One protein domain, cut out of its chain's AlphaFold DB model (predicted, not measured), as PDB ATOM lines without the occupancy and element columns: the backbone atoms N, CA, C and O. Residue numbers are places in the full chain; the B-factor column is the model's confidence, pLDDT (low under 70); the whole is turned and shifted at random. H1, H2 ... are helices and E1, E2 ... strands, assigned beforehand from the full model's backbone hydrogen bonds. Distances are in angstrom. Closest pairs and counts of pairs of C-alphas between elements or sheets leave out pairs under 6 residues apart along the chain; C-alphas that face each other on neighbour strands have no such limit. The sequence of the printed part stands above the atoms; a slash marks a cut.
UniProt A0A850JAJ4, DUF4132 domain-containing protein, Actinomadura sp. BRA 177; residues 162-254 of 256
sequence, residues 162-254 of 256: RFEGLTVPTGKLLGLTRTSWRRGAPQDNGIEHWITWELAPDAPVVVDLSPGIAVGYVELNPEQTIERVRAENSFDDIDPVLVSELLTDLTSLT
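What this domain is: This is residues 162 to 254 of the 256 residues of the protein "DUF4132 domain-containing protein" of Actinomadura sp. BRA 177 (UniProt A0A850JAJ4). A strongly twisted sheet of four strands curls round the short helix H1, and the longer helix H2 packs along the edge strand E2. The sheet's long strands E2, E3 and E4 fold back and forth side by side, the short strand E1 sits beside E4 at the other edge, and residues 182 to 183 of the long link after H1 pair with E2. The printed part has 93 residues, with four named strands and two named helices in the order E1, H1, E2, E3, E4, H2; the sheet's order is E1, E4, E3, E2, antiparallel throughout, and the class is mixed, helices and strands. The whole is compact, with a radius of gyration of the C-alphas of 12.9 A, yet elongated in outline, with spans of 37 by 24 by 22 A.

Where its parts are: E1, residues 167 to 169, begins at C-alpha 167 at (208.825, 231.511, 251.287). H1 takes residues 170 to 176, 10.2 A from first to last C-alpha. E2, residues 191 to 200, is 26.6 A long and starts at C-alpha 191 at (211.843, 214.176, 253.331). E3, residues 203 to 214, is 26.4 A long and bends by 97 degrees at residue 211. E4, residues 223 to 231, is 23.3 A long and bends by 53 degrees at residue 227. H2, residues 240 to 252, is 18.2 A long and ends at C-alpha 252 at (196.513, 231.747, 250.826).

How they stand to each other: E4 is staggered: its residues 223 to 225 pair with E1, where N 168 and O 224 are 2.8 A apart, within hydrogen-bond range. Its residues 225 to 231 pair with E3, with N 206 and O 230 at 2.8 A. E2 and E3 form a hairpin, with N 205 and O 197 at 2.8 A; E3 and E4 form another. E2, E3 and E4 make a meander, each strand the antiparallel neighbour of the one before. H1 and H2 are on one face of the sheet, two layers. The closest C-alphas of H1 and E4 are those of Thr 170 and Glu 223, 5.1 A apart. H2 lies over E2 at a height over the sheet of 8.4 A and runs along the strands, at 21 degrees to E2 on the local plane; their closest C-alphas, of Leu 199 and Leu 242, are 6.6 A apart. H1 and H2 are close but not clearly touching, with the C-alphas of Leu 176 and Asp 249 at 7.4 A, and run opposite ways at a shallow tilt of 27 degrees. In H1 and H2 every O i to N i+4 pair is within hydrogen-bond range. E1 is apart from E2 and E3.

The domain as a whole: The C-alphas of Gly 216 and Asp 236, the two farthest apart, are 38.3 A from each other. The printed part has no cut, and the link from H1 to E2, residues 177 to 190, is long. The mean pLDDT of the printed part is 91.5, and no printed residue is under 70.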
ATOM      1  N   ARG A 162     204.641 232.935 239.092       94.94
ATOM      2  CA  ARG A 162     204.344 233.962 240.099       94.94
ATOM      3  C   ARG A 162     204.454 233.481 241.549       94.94
ATOM      4  O   ARG A 162     204.545 234.311 242.449       94.94
ATOM      5  N   PHE A 163     204.382 232.171 241.783       95.94
ATOM      6  CA  PHE A 163     204.496 231.584 243.119       95.94
ATOM      7  C   PHE A 163     205.892 231.034 243.417       95.94
ATOM      8  O   PHE A 163     206.170 230.655 244.553       95.94
ATOM      9  N   GLU A 164     206.769 230.972 242.418       96.44
ATOM     10  CA  GLU A 164     208.101 230.402 242.569       96.44
ATOM     11  C   GLU A 164     209.032 231.354 243.327       96.44
ATOM     12  O   GLU A 164     208.981 232.575 243.182       96.44
ATOM     13  N   GLY A 165     209.883 230.788 244.179       96.81
ATOM     14  CA  GLY A 165     210.780 231.526 245.065       96.81
ATOM     15  C   GLY A 165     210.111 232.111 246.312       96.81
ATOM     16  O   GLY A 165     210.812 232.662 247.159       96.81
ATOM     17  N   LEU A 166     208.788 231.984 246.465       96.62
ATOM     18  CA  LEU A 166     208.089 232.463 247.658       96.62
ATOM     19  C   LEU A 166     208.376 231.561 248.859       96.62
ATOM     20  O   LEU A 166     208.289 230.335 248.771       96.62
ATOM     21  N   THR A 167     208.680 232.187 249.996       96.94
ATOM     22  CA  THR A 167     208.825 231.511 251.287       96.94
ATOM     23  C   THR A 167     207.478 231.467 251.997       96.94
ATOM     24  O   THR A 167     206.830 232.497 252.177       96.94
ATOM     25  N   VAL A 168     207.054 230.271 252.398       96.06
ATOM     26  CA  VAL A 168     205.754 230.013 253.022       96.06
ATOM     27  C   VAL A 168     205.925 229.183 254.299       96.06
ATOM     28  O   VAL A 168     206.789 228.302 254.349       96.06
ATOM     29  N   PRO A 169     205.106 229.400 255.345       96.31
ATOM     30  CA  PRO A 169     205.163 228.573 256.547       96.31
ATOM     31  C   PRO A 169     204.781 227.116 256.254       96.31
ATOM     32  O   PRO A 169     203.727 226.847 255.667       96.31
ATOM     33  N   THR A 170     205.558 226.160 256.764       95.56
ATOM     34  CA  THR A 170     205.263 224.719 256.646       95.56
ATOM     35  C   THR A 170     203.885 224.376 257.210       95.56
ATOM     36  O   THR A 170     203.149 223.584 256.625       95.56
ATOM     37  N   GLY A 171     203.470 225.039 258.293       91.12
ATOM     38  CA  GLY A 171     202.132 224.875 258.861       91.12
ATOM     39  C   GLY A 171     200.990 225.235 257.898       91.12
ATOM     40  O   GLY A 171     199.957 224.566 257.920       91.12
ATOM     41  N   LYS A 172     201.164 226.235 257.017       89.25
ATOM     42  CA  LYS A 172     200.151 226.603 256.009       89.25
ATOM     43  C   LYS A 172     200.047 225.538 254.912       89.25
ATOM     44  O   LYS A 172     198.938 225.134 254.570       89.25
ATOM     45  N   LEU A 173     201.179 224.991 254.461       92.12
ATOM     46  CA  LEU A 173     201.213 223.851 253.533       92.12
ATOM     47  C   LEU A 173     200.526 222.613 254.127       92.12
ATOM     48  O   LEU A 173     199.706 221.979 253.468       92.12
ATOM     49  N   LEU A 174     200.795 222.298 255.398       89.94
ATOM     50  CA  LEU A 174     200.104 221.220 256.119       89.94
ATOM     51  C   LEU A 174     198.606 221.501 256.319       89.94
ATOM     52  O   LEU A 174     197.818 220.570 256.466       89.94
ATOM     53  N   GLY A 175     198.193 222.768 256.319       81.44
ATOM     54  CA  GLY A 175     196.785 223.154 256.293       81.44
ATOM     55  C   GLY A 175     196.091 222.698 255.010       81.44
ATOM     56  O   GLY A 175     195.030 222.077 255.086       81.44
ATOM     57  N   LEU A 176     196.722 222.930 253.854       83.75
ATOM     58  CA  LEU A 176     196.194 222.532 252.543       83.75
ATOM     59  C   LEU A 176     196.060 221.010 252.385       83.75
ATOM     60  O   LEU A 176     195.149 220.527 251.715       83.75
ATOM     61  N   THR A 177     196.912 220.219 253.046       85.25
ATOM     62  CA  THR A 177     196.848 218.746 252.956       85.25
ATOM     63  C   THR A 177     195.653 218.133 253.693       85.25
ATOM     64  O   THR A 177     195.409 216.929 253.610       85.25
ATOM     65  N   ARG A 178     194.880 218.955 254.414       79.44
ATOM     66  CA  ARG A 178     193.607 218.558 255.036       79.44
ATOM     67  C   ARG A 178     192.434 218.609 254.059       79.44
ATOM     68  O   ARG A 178     191.351 218.146 254.420       79.44
ATOM     69  N   THR A 179     192.627 219.201 252.881       80.38
ATOM     70  CA  THR A 179     191.603 219.375 251.849       80.38
ATOM     71  C   THR A 179     192.000 218.621 250.577       80.38
ATOM     72  O   THR A 179     192.003 217.390 250.573       80.38
ATOM     73  N   SER A 180     192.302 219.339 249.498       82.94
ATOM     74  CA  SER A 180     192.494 218.799 248.151       82.94
ATOM     75  C   SER A 180     193.927 218.329 247.891       82.94
ATOM     76  O   SER A 180     194.159 217.509 247.000       82.94
ATOM     77  N   TRP A 181     194.885 218.810 248.686       94.62
ATOM     78  CA  TRP A 181     196.306 218.540 248.495       94.62
ATOM     79  C   TRP A 181     196.758 217.278 249.221       94.62
ATOM     80  O   TRP A 181     196.252 216.904 250.277       94.62
ATOM     81  N   ARG A 182     197.775 216.621 248.672       94.56
ATOM     82  CA  ARG A 182     198.408 215.432 249.243       94.56
ATOM     83  C   ARG A 182     199.908 215.635 249.293       94.56
ATOM     84  O   ARG A 182     200.481 216.198 248.369       94.56
ATOM     85  N   ARG A 183     200.552 215.158 250.356       96.38
ATOM     86  CA  ARG A 183     202.018 215.155 250.427       96.38
ATOM     87  C   ARG A 183     202.584 214.116 249.469       96.38
ATOM     88  O   ARG A 183     201.986 213.053 249.287       96.38
ATOM     89  N   GLY A 184     203.717 214.451 248.865       94.62
ATOM     90  CA  GLY A 184     204.491 213.540 248.042       94.62
ATOM     91  C   GLY A 184     204.973 212.321 248.819       94.62
ATOM     92  O   GLY A 184     204.912 212.269 250.047       94.62
ATOM     93  N   ALA A 185     205.469 211.322 248.095       93.94
ATOM     94  CA  ALA A 185     206.099 210.181 248.736       93.94
ATOM     95  C   ALA A 185     207.404 210.628 249.425       93.94
ATOM     96  O   ALA A 185     208.184 211.358 248.802       93.94
ATOM     97  N   PRO A 186     207.684 210.169 250.659       94.00
ATOM     98  CA  PRO A 186     208.949 210.457 251.322       94.00
ATOM     99  C   PRO A 186     210.122 209.944 250.483       94.00
ATOM    100  O   PRO A 186     210.100 208.807 250.011       94.00
ATOM    101  N   GLN A 187     211.126 210.792 250.297       93.88
ATOM    102  CA  GLN A 187     212.368 210.480 249.597       93.88
ATOM    103  C   GLN A 187     213.473 210.145 250.614       93.88
ATOM    104  O   GLN A 187     213.199 209.678 251.728       93.88
ATOM    105  N   ASP A 188     214.730 210.380 250.239       90.44
ATOM    106  CA  ASP A 188     215.891 210.193 251.102       90.44
ATOM    107  C   ASP A 188     215.721 210.928 252.440       90.44
ATOM    108  O   ASP A 188     215.210 212.045 252.515       90.44
ATOM    109  N   ASN A 189     216.121 210.264 253.530       90.00
ATOM    110  CA  ASN A 189     215.936 210.729 254.911       90.00
ATOM    111  C   ASN A 189     214.477 211.012 255.321       90.00
ATOM    112  O   ASN A 189     214.238 211.686 256.323       90.00
ATOM    113  N   GLY A 190     213.494 210.477 254.588       94.25
ATOM    114  CA  GLY A 190     212.081 210.674 254.899       94.25
ATOM    115  C   GLY A 190     211.616 212.114 254.678       94.25
ATOM    116  O   GLY A 190     210.741 212.584 255.408       94.25
ATOM    117  N   ILE A 191     212.222 212.815 253.715       96.62
ATOM    118  CA  ILE A 191     211.843 214.176 253.331       96.62
ATOM    119  C   ILE A 191     210.847 214.128 252.170       96.62
ATOM    120  O   ILE A 191     211.079 213.480 251.153       96.62
ATOM    121  N   GLU A 192     209.719 214.808 252.319       97.94
ATOM    122  CA  GLU A 192     208.725 215.001 251.266       97.94
ATOM    123  C   GLU A 192     209.003 216.348 250.578       97.94
ATOM    124  O   GLU A 192     208.890 217.405 251.200       97.94
ATOM    125  N   HIS A 193     209.381 216.308 249.298       98.00
ATOM    126  CA  HIS A 193     209.809 217.488 248.529       98.00
ATOM    127  C   HIS A 193     208.701 218.122 247.688       98.00
ATOM    128  O   HIS A 193     208.976 219.011 246.892       98.00
ATOM    129  N   TRP A 194     207.456 217.668 247.812       98.38
ATOM    130  CA  TRP A 194     206.345 218.264 247.076       98.38
ATOM    131  C   TRP A 194     204.993 217.979 247.727       98.38
ATOM    132  O   TRP A 194     204.839 217.039 248.515       98.38
ATOM    133  N   ILE A 195     203.999 218.776 247.341       97.88
ATOM    134  CA  ILE A 195     202.577 218.460 247.496       97.88
ATOM    135  C   ILE A 195     201.909 218.413 246.120       97.88
ATOM    136  O   ILE A 195     202.348 219.071 245.178       97.88
ATOM    137  N   THR A 196     200.849 217.623 245.995       97.56
ATOM    138  CA  THR A 196     200.121 217.422 244.741       97.56
ATOM    139  C   THR A 196     198.627 217.591 244.956       97.56
ATOM    140  O   THR A 196     198.086 217.092 245.943       97.56
ATOM    141  N   TRP A 197     197.958 218.236 244.009       92.50
ATOM    142  CA  TRP A 197     196.506 218.243 243.889       92.50
ATOM    143  C   TRP A 197     196.115 217.700 242.510       92.50
ATOM    144  O   TRP A 197     196.557 218.212 241.487       92.50
ATOM    145  N   GLU A 198     195.288 216.655 242.490       91.50
ATOM    146  CA  GLU A 198     194.575 216.213 241.288       91.50
ATOM    147  C   GLU A 198     193.505 217.252 240.918       91.50
ATOM    148  O   GLU A 198     192.399 217.235 241.469       91.50
ATOM    149  N   LEU A 199     193.868 218.209 240.062       86.75
ATOM    150  CA  LEU A 199     193.036 219.378 239.795       86.75
ATOM    151  C   LEU A 199     191.818 219.010 238.939       86.75
ATOM    152  O   LEU A 199     190.697 219.397 239.258       86.75
ATOM    153  N   ALA A 200     192.039 218.205 237.902       81.25
ATOM    154  CA  ALA A 200     191.031 217.557 237.065       81.25
ATOM    155  C   ALA A 200     191.483 216.107 236.775       81.25
ATOM    156  O   ALA A 200     192.622 215.776 237.109       81.25
ATOM    157  N   PRO A 201     190.639 215.228 236.195       80.69
ATOM    158  CA  PRO A 201     191.059 213.869 235.851       80.69
ATOM    159  C   PRO A 201     192.310 213.868 234.963       80.69
ATOM    160  O   PRO A 201     192.292 214.484 233.899       80.69
ATOM    161  N   ASP A 202     193.363 213.181 235.411       81.88
ATOM    162  CA  ASP A 202     194.657 213.072 234.724       81.88
ATOM    163  C   ASP A 202     195.376 214.429 234.557       81.88
ATOM    164  O   ASP A 202     196.160 214.630 233.628       81.88
ATOM    165  N   ALA A 203     195.118 215.376 235.466       87.31
ATOM    166  CA  ALA A 203     195.727 216.708 235.473       87.31
ATOM    167  C   ALA A 203     196.274 217.069 236.869       87.31
ATOM    168  O   ALA A 203     195.741 217.959 237.547       87.31
ATOM    169  N   PRO A 204     197.337 216.388 237.335       93.56
ATOM    170  CA  PRO A 204     197.952 216.696 238.614       93.56
ATOM    171  C   PRO A 204     198.725 218.016 238.547       93.56
ATOM    172  O   PRO A 204     199.541 218.245 237.652       93.56
ATOM    173  N   VAL A 205     198.529 218.852 239.562       96.75
ATOM    174  CA  VAL A 205     199.358 220.026 239.832       96.75
ATOM    175  C   VAL A 205     200.291 219.707 240.988       96.75
ATOM    176  O   VAL A 205     199.858 219.236 242.041       96.75
ATOM    177  N   VAL A 206     201.580 219.964 240.795       98.06
ATOM    178  CA  VAL A 206     202.642 219.699 241.763       98.06
ATOM    179  C   VAL A 206     203.278 221.011 242.198       98.06
ATOM    180  O   VAL A 206     203.652 221.836 241.365       98.06
ATOM    181  N   VAL A 207     203.420 221.180 243.510       98.25
ATOM    182  CA  VAL A 207     204.194 222.259 244.127       98.25
ATOM    183  C   VAL A 207     205.444 221.631 244.721       98.25
ATOM    184  O   VAL A 207     205.351 220.891 245.702       98.25
ATOM    185  N   ASP A 208     206.593 221.899 244.106       98.38
ATOM    186  CA  ASP A 208     207.898 221.438 244.576       98.38
ATOM    187  C   ASP A 208     208.388 222.362 245.710       98.38
ATOM    188  O   ASP A 208     208.248 223.586 245.646       98.38
ATOM    189  N   LEU A 209     208.943 221.769 246.766       98.25
ATOM    190  CA  LEU A 209     209.269 222.412 248.037       98.25
ATOM    191  C   LEU A 209     210.730 222.176 248.421       98.25
ATOM    192  O   LEU A 209     211.242 221.054 248.349       98.25
ATOM    193  N   SER A 210     211.358 223.222 248.944       97.44
ATOM    194  CA  SER A 210     212.710 223.172 249.495       97.44
ATOM    195  C   SER A 210     212.771 223.908 250.831       97.44
ATOM    196  O   SER A 210     212.237 225.010 250.929       97.44
ATOM    197  N   PRO A 211     213.394 223.343 251.879       97.44
ATOM    198  CA  PRO A 211     214.187 222.104 251.891       97.44
ATOM    199  C   PRO A 211     213.365 220.798 251.907       97.44
ATOM    200  O   PRO A 211     213.948 219.716 251.873       97.44
ATOM    201  N   GLY A 212     212.036 220.875 251.968       97.00
ATOM    202  CA  GLY A 212     211.119 219.742 252.095       97.00
ATOM    203  C   GLY A 212     210.645 219.505 253.534       97.00
ATOM    204  O   GLY A 212     211.186 220.049 254.505       97.00
ATOM    205  N   ILE A 213     209.599 218.690 253.683       97.19
ATOM    206  CA  ILE A 213     208.934 218.396 254.960       97.19
ATOM    207  C   ILE A 213     209.434 217.051 255.493       97.19
ATOM    208  O   ILE A 213     209.267 216.018 254.849       97.19
ATOM    209  N   ALA A 214     210.019 217.031 256.692       95.75
ATOM    210  CA  ALA A 214     210.459 215.786 257.318       95.75
ATOM    211  C   ALA A 214     209.278 215.043 257.961       95.75
ATOM    212  O   ALA A 214     208.663 215.539 258.906       95.75
ATOM    213  N   VAL A 215     208.988 213.818 257.507       91.25
ATOM    214  CA  VAL A 215     207.834 213.022 257.980       91.25
ATOM    215  C   VAL A 215     207.849 212.811 259.495       91.25
ATOM    216  O   VAL A 215     206.804 212.876 260.139       91.25
ATOM    217  N   GLY A 216     209.032 212.554 260.062       88.94
ATOM    218  CA  GLY A 216     209.203 212.278 261.489       88.94
ATOM    219  C   GLY A 216     209.235 213.524 262.377       88.94
ATOM    220  O   GLY A 216     209.088 213.396 263.591       88.94
ATOM    221  N   TYR A 217     209.432 214.711 261.798       93.25
ATOM    222  CA  TYR A 217     209.496 215.964 262.544       93.25
ATOM    223  C   TYR A 217     209.201 217.159 261.631       93.25
ATOM    224  O   TYR A 217     210.106 217.813 261.119       93.25
ATOM    225  N   VAL A 218     207.916 217.439 261.417       89.38
ATOM    226  CA  VAL A 218     207.464 218.452 260.445       89.38
ATOM    227  C   VAL A 218     207.909 219.882 260.777       89.38
ATOM    228  O   VAL A 218     208.025 220.703 259.877       89.38
ATOM    229  N   GLU A 219     208.226 220.158 262.044       90.31
ATOM    230  CA  GLU A 219     208.739 221.454 262.517       90.31
ATOM    231  C   GLU A 219     210.244 221.639 262.259       90.31
ATOM    232  O   GLU A 219     210.790 222.702 262.548       90.31
ATOM    233  N   LEU A 220     210.941 220.617 261.736       94.44
ATOM    234  CA  LEU A 220     212.377 220.693 261.444       94.44
ATOM    235  C   LEU A 220     212.704 221.864 260.511       94.44
ATOM    236  O   LEU A 220     213.687 222.569 260.721       94.44
ATOM    237  N   ASN A 221     211.855 222.053 259.502       95.62
ATOM    238  CA  ASN A 221     211.946 223.116 258.515       95.62
ATOM    239  C   ASN A 221     210.652 223.934 258.622       95.62
ATOM    240  O   ASN A 221     209.664 223.558 257.992       95.62
ATOM    241  N   PRO A 222     210.600 224.991 259.453       95.06
ATOM    242  CA  PRO A 222     209.362 225.733 259.721       95.06
ATOM    243  C   PRO A 222     208.882 226.566 258.522       95.06
ATOM    244  O   PRO A 222     207.711 226.941 258.462       95.06
ATOM    245  N   GLU A 223     209.762 226.812 257.554       97.31
ATOM    246  CA  GLU A 223     209.480 227.515 256.307       97.31
ATOM    247  C   GLU A 223     209.912 226.662 255.110       97.31
ATOM    248  O   GLU A 223     210.863 225.880 255.197       97.31
ATOM    249  N   GLN A 224     209.204 226.825 253.995       98.06
ATOM    250  CA  GLN A 224     209.511 226.211 252.708       98.06
ATOM    251  C   GLN A 224     209.581 227.289 251.639       98.06
ATOM    252  O   GLN A 224     208.744 228.187 251.599       98.06
ATOM    253  N   THR A 225     210.529 227.158 250.728       98.25
ATOM    254  CA  THR A 225     210.514 227.839 249.442       98.25
ATOM    255  C   THR A 225     209.714 226.997 248.457       98.25
ATOM    256  O   THR A 225     209.979 225.801 248.305       98.25
ATOM    257  N   ILE A 226     208.760 227.621 247.772       98.25
ATOM    258  CA  ILE A 226     208.118 227.036 246.594       98.25
ATOM    259  C   ILE A 226     209.135 227.092 245.453       98.25
ATOM    260  O   ILE A 226     209.410 228.163 244.922       98.25
ATOM    261  N   GLU A 227     209.734 225.961 245.088       97.88
ATOM    262  CA  GLU A 227     210.707 225.931 243.991       97.88
ATOM    263  C   GLU A 227     210.017 226.019 242.635       97.88
ATOM    264  O   GLU A 227     210.483 226.742 241.757       97.88
ATOM    265  N   ARG A 228     208.918 225.276 242.464       97.38
ATOM    266  CA  ARG A 228     208.129 225.243 241.230       97.38
ATOM    267  C   ARG A 228     206.665 224.958 241.509       97.38
ATOM    268  O   ARG A 228     206.342 224.199 242.420       97.38
ATOM    269  N   VAL A 229     205.795 225.494 240.657       97.44
ATOM    270  CA  VAL A 229     204.386 225.089 240.558       97.44
ATOM    271  C   VAL A 229     204.125 224.653 239.124       97.44
ATOM    272  O   VAL A 229     204.245 225.467 238.208       97.44
ATOM    273  N   ARG A 230     203.808 223.370 238.922       96.06
ATOM    274  CA  ARG A 230     203.760 222.757 237.588       96.06
ATOM    275  C   ARG A 230     202.597 221.791 237.392       96.06
ATOM    276  O   ARG A 230     202.259 221.039 238.303       96.06
ATOM    277  N   ALA A 231     202.058 221.770 236.183       93.88
ATOM    278  CA  ALA A 231     201.162 220.752 235.650       93.88
ATOM    279  C   ALA A 231     201.842 220.027 234.474       93.88
ATOM    280  O   ALA A 231     202.865 220.481 233.963       93.88
ATOM    281  N   GLU A 232     201.295 218.885 234.054       87.06
ATOM    282  CA  GLU A 232     201.785 218.174 232.860       87.06
ATOM    283  C   GLU A 232     201.398 218.890 231.555       87.06
ATOM    284  O   GLU A 232     202.163 218.884 230.594       87.06
ATOM    285  N   ASN A 233     200.234 219.546 231.550       85.12
ATOM    286  CA  ASN A 233     199.665 220.244 230.400       85.12
ATOM    287  C   ASN A 233     199.451 221.736 230.702       85.12
ATOM    288  O   ASN A 233     199.613 222.187 231.837       85.12
ATOM    289  N   SER A 234     199.064 222.492 229.672       89.06
ATOM    290  CA  SER A 234     198.673 223.896 229.808       89.06
ATOM    291  C   SER A 234     197.494 224.054 230.770       89.06
ATOM    292  O   SER A 234     196.549 223.264 230.752       89.06
ATOM    293  N   PHE A 235     197.509 225.124 231.567       88.81
ATOM    294  CA  PHE A 235     196.357 225.499 232.388       88.81
ATOM    295  C   PHE A 235     195.192 226.066 231.558       88.81
ATOM    296  O   PHE A 235     194.071 226.092 232.059       88.81
ATOM    297  N   ASP A 236     195.425 226.462 230.297       85.81
ATOM    298  CA  ASP A 236     194.371 226.935 229.380       85.81
ATOM    299  C   ASP A 236     193.317 225.847 229.090       85.81
ATOM    300  O   ASP A 236     192.170 226.162 228.774       85.81
ATOM    301  N   ASP A 237     193.699 224.570 229.206       81.75
ATOM    302  CA  ASP A 237     192.827 223.420 228.939       81.75
ATOM    303  C   ASP A 237     192.020 222.977 230.178       81.75
ATOM    304  O   ASP A 237     191.214 222.046 230.106       81.75
ATOM    305  N   ILE A 238     192.229 223.628 231.327       84.06
ATOM    306  CA  ILE A 238     191.590 223.297 232.605       84.06
ATOM    307  C   ILE A 238     190.397 224.230 232.843       84.06
ATOM    308  O   ILE A 238     190.424 225.404 232.481       84.06
ATOM    309  N   ASP A 239     189.335 223.716 233.481       82.31
ATOM    310  CA  ASP A 239     188.173 224.527 233.856       82.31
ATOM    311  C   ASP A 239     188.623 225.787 234.634       82.31
ATOM    312  O   ASP A 239     189.282 225.653 235.675       82.31
ATOM    313  N   PRO A 240     188.259 227.005 234.185       80.94
ATOM    314  CA  PRO A 240     188.635 228.252 234.850       80.94
ATOM    315  C   PRO A 240     188.246 228.315 236.332       80.94
ATOM    316  O   PRO A 240     188.912 228.990 237.116       80.94
ATOM    317  N   VAL A 241     187.194 227.597 236.739       78.50
ATOM    318  CA  VAL A 241     186.792 227.457 238.145       78.50
ATOM    319  C   VAL A 241     187.869 226.728 238.943       78.50
ATOM    320  O   VAL A 241     188.267 227.198 240.005       78.50
ATOM    321  N   LEU A 242     188.380 225.612 238.423       83.06
ATOM    322  CA  LEU A 242     189.436 224.838 239.076       83.06
ATOM    323  C   LEU A 242     190.744 225.630 239.123       83.06
ATOM    324  O   LEU A 242     191.409 225.652 240.157       83.06
ATOM    325  N   VAL A 243     191.072 226.350 238.048       89.50
ATOM    326  CA  VAL A 243     192.216 227.271 238.031       89.50
ATOM    327  C   VAL A 243     192.058 228.341 239.114       89.50
ATOM    328  O   VAL A 243     192.978 228.548 239.899       89.50
ATOM    329  N   SER A 244     190.887 228.969 239.243       85.88
ATOM    330  CA  SER A 244     190.643 229.964 240.296       85.88
ATOM    331  C   SER A 244     190.788 229.381 241.711       85.88
ATOM    332  O   SER A 244     191.343 230.048 242.587       85.88
ATOM    333  N   GLU A 245     190.340 228.146 241.960       84.31
ATOM    334  CA  GLU A 245     190.533 227.484 243.262       84.31
ATOM    335  C   GLU A 245     192.017 227.177 243.534       84.31
ATOM    336  O   GLU A 245     192.504 227.464 244.628       84.31
ATOM    337  N   LEU A 246     192.766 226.694 242.534       92.25
ATOM    338  CA  LEU A 246     194.223 226.523 242.621       92.25
ATOM    339  C   LEU A 246     194.913 227.833 243.001       92.25
ATOM    340  O   LEU A 246     195.710 227.879 243.939       92.25
ATOM    341  N   LEU A 247     194.595 228.909 242.286       92.25
ATOM    342  CA  LEU A 247     195.176 230.220 242.539       92.25
ATOM    343  C   LEU A 247     194.811 230.740 243.934       92.25
ATOM    344  O   LEU A 247     195.630 231.413 244.559       92.25
ATOM    345  N   THR A 248     193.617 230.419 244.433       86.88
ATOM    346  CA  THR A 248     193.160 230.805 245.775       86.88
ATOM    347  C   THR A 248     193.969 230.095 246.856       86.88
ATOM    348  O   THR A 248     194.502 230.758 247.747       86.88
ATOM    349  N   ASP A 249     194.131 228.775 246.745       89.12
ATOM    350  CA  ASP A 249     194.933 227.986 247.681       89.12
ATOM    351  C   ASP A 249     196.387 228.470 247.707       89.12
ATOM    352  O   ASP A 249     196.929 228.741 248.781       89.12
ATOM    353  N   LEU A 250     196.999 228.672 246.537       92.88
ATOM    354  CA  LEU A 250     198.386 229.134 246.432       92.88
ATOM    355  C   LEU A 250     198.572 230.564 246.966       92.88
ATOM    356  O   LEU A 250     199.561 230.848 247.639       92.88
ATOM    357  N   THR A 251     197.606 231.456 246.737       90.81
ATOM    358  CA  THR A 251     197.633 232.823 247.288       90.81
ATOM    359  C   THR A 251     197.460 232.818 248.814       90.81
ATOM    360  O   THR A 251     198.046 233.642 249.514       90.81
ATOM    361  N   SER A 252     196.708 231.864 249.372       85.44
ATOM    362  CA  SER A 252     196.513 231.747 250.826       85.44
ATOM    363  C   SER A 252     197.797 231.390 251.588       85.44
ATOM    364  O   SER A 252     197.943 231.753 252.759       85.44
ATOM    365  N   LEU A 253     198.753 230.729 250.922       86.88
ATOM    366  CA  LEU A 253     200.047 230.367 251.508       86.88
ATOM    367  C   LEU A 253     200.923 231.591 251.799       86.88
ATOM    368  O   LEU A 253     201.760 231.541 252.699       86.88
ATOM    369  N   THR A 254     200.725 232.673 251.045       78.12
ATOM    370  CA  THR A 254     201.592 233.861 251.032       78.12
ATOM    371  C   THR A 254     200.957 235.058 251.736       78.12
ATOM    372  O   THR A 254     201.648 236.025 252.056       78.12
TER     373      THR A 254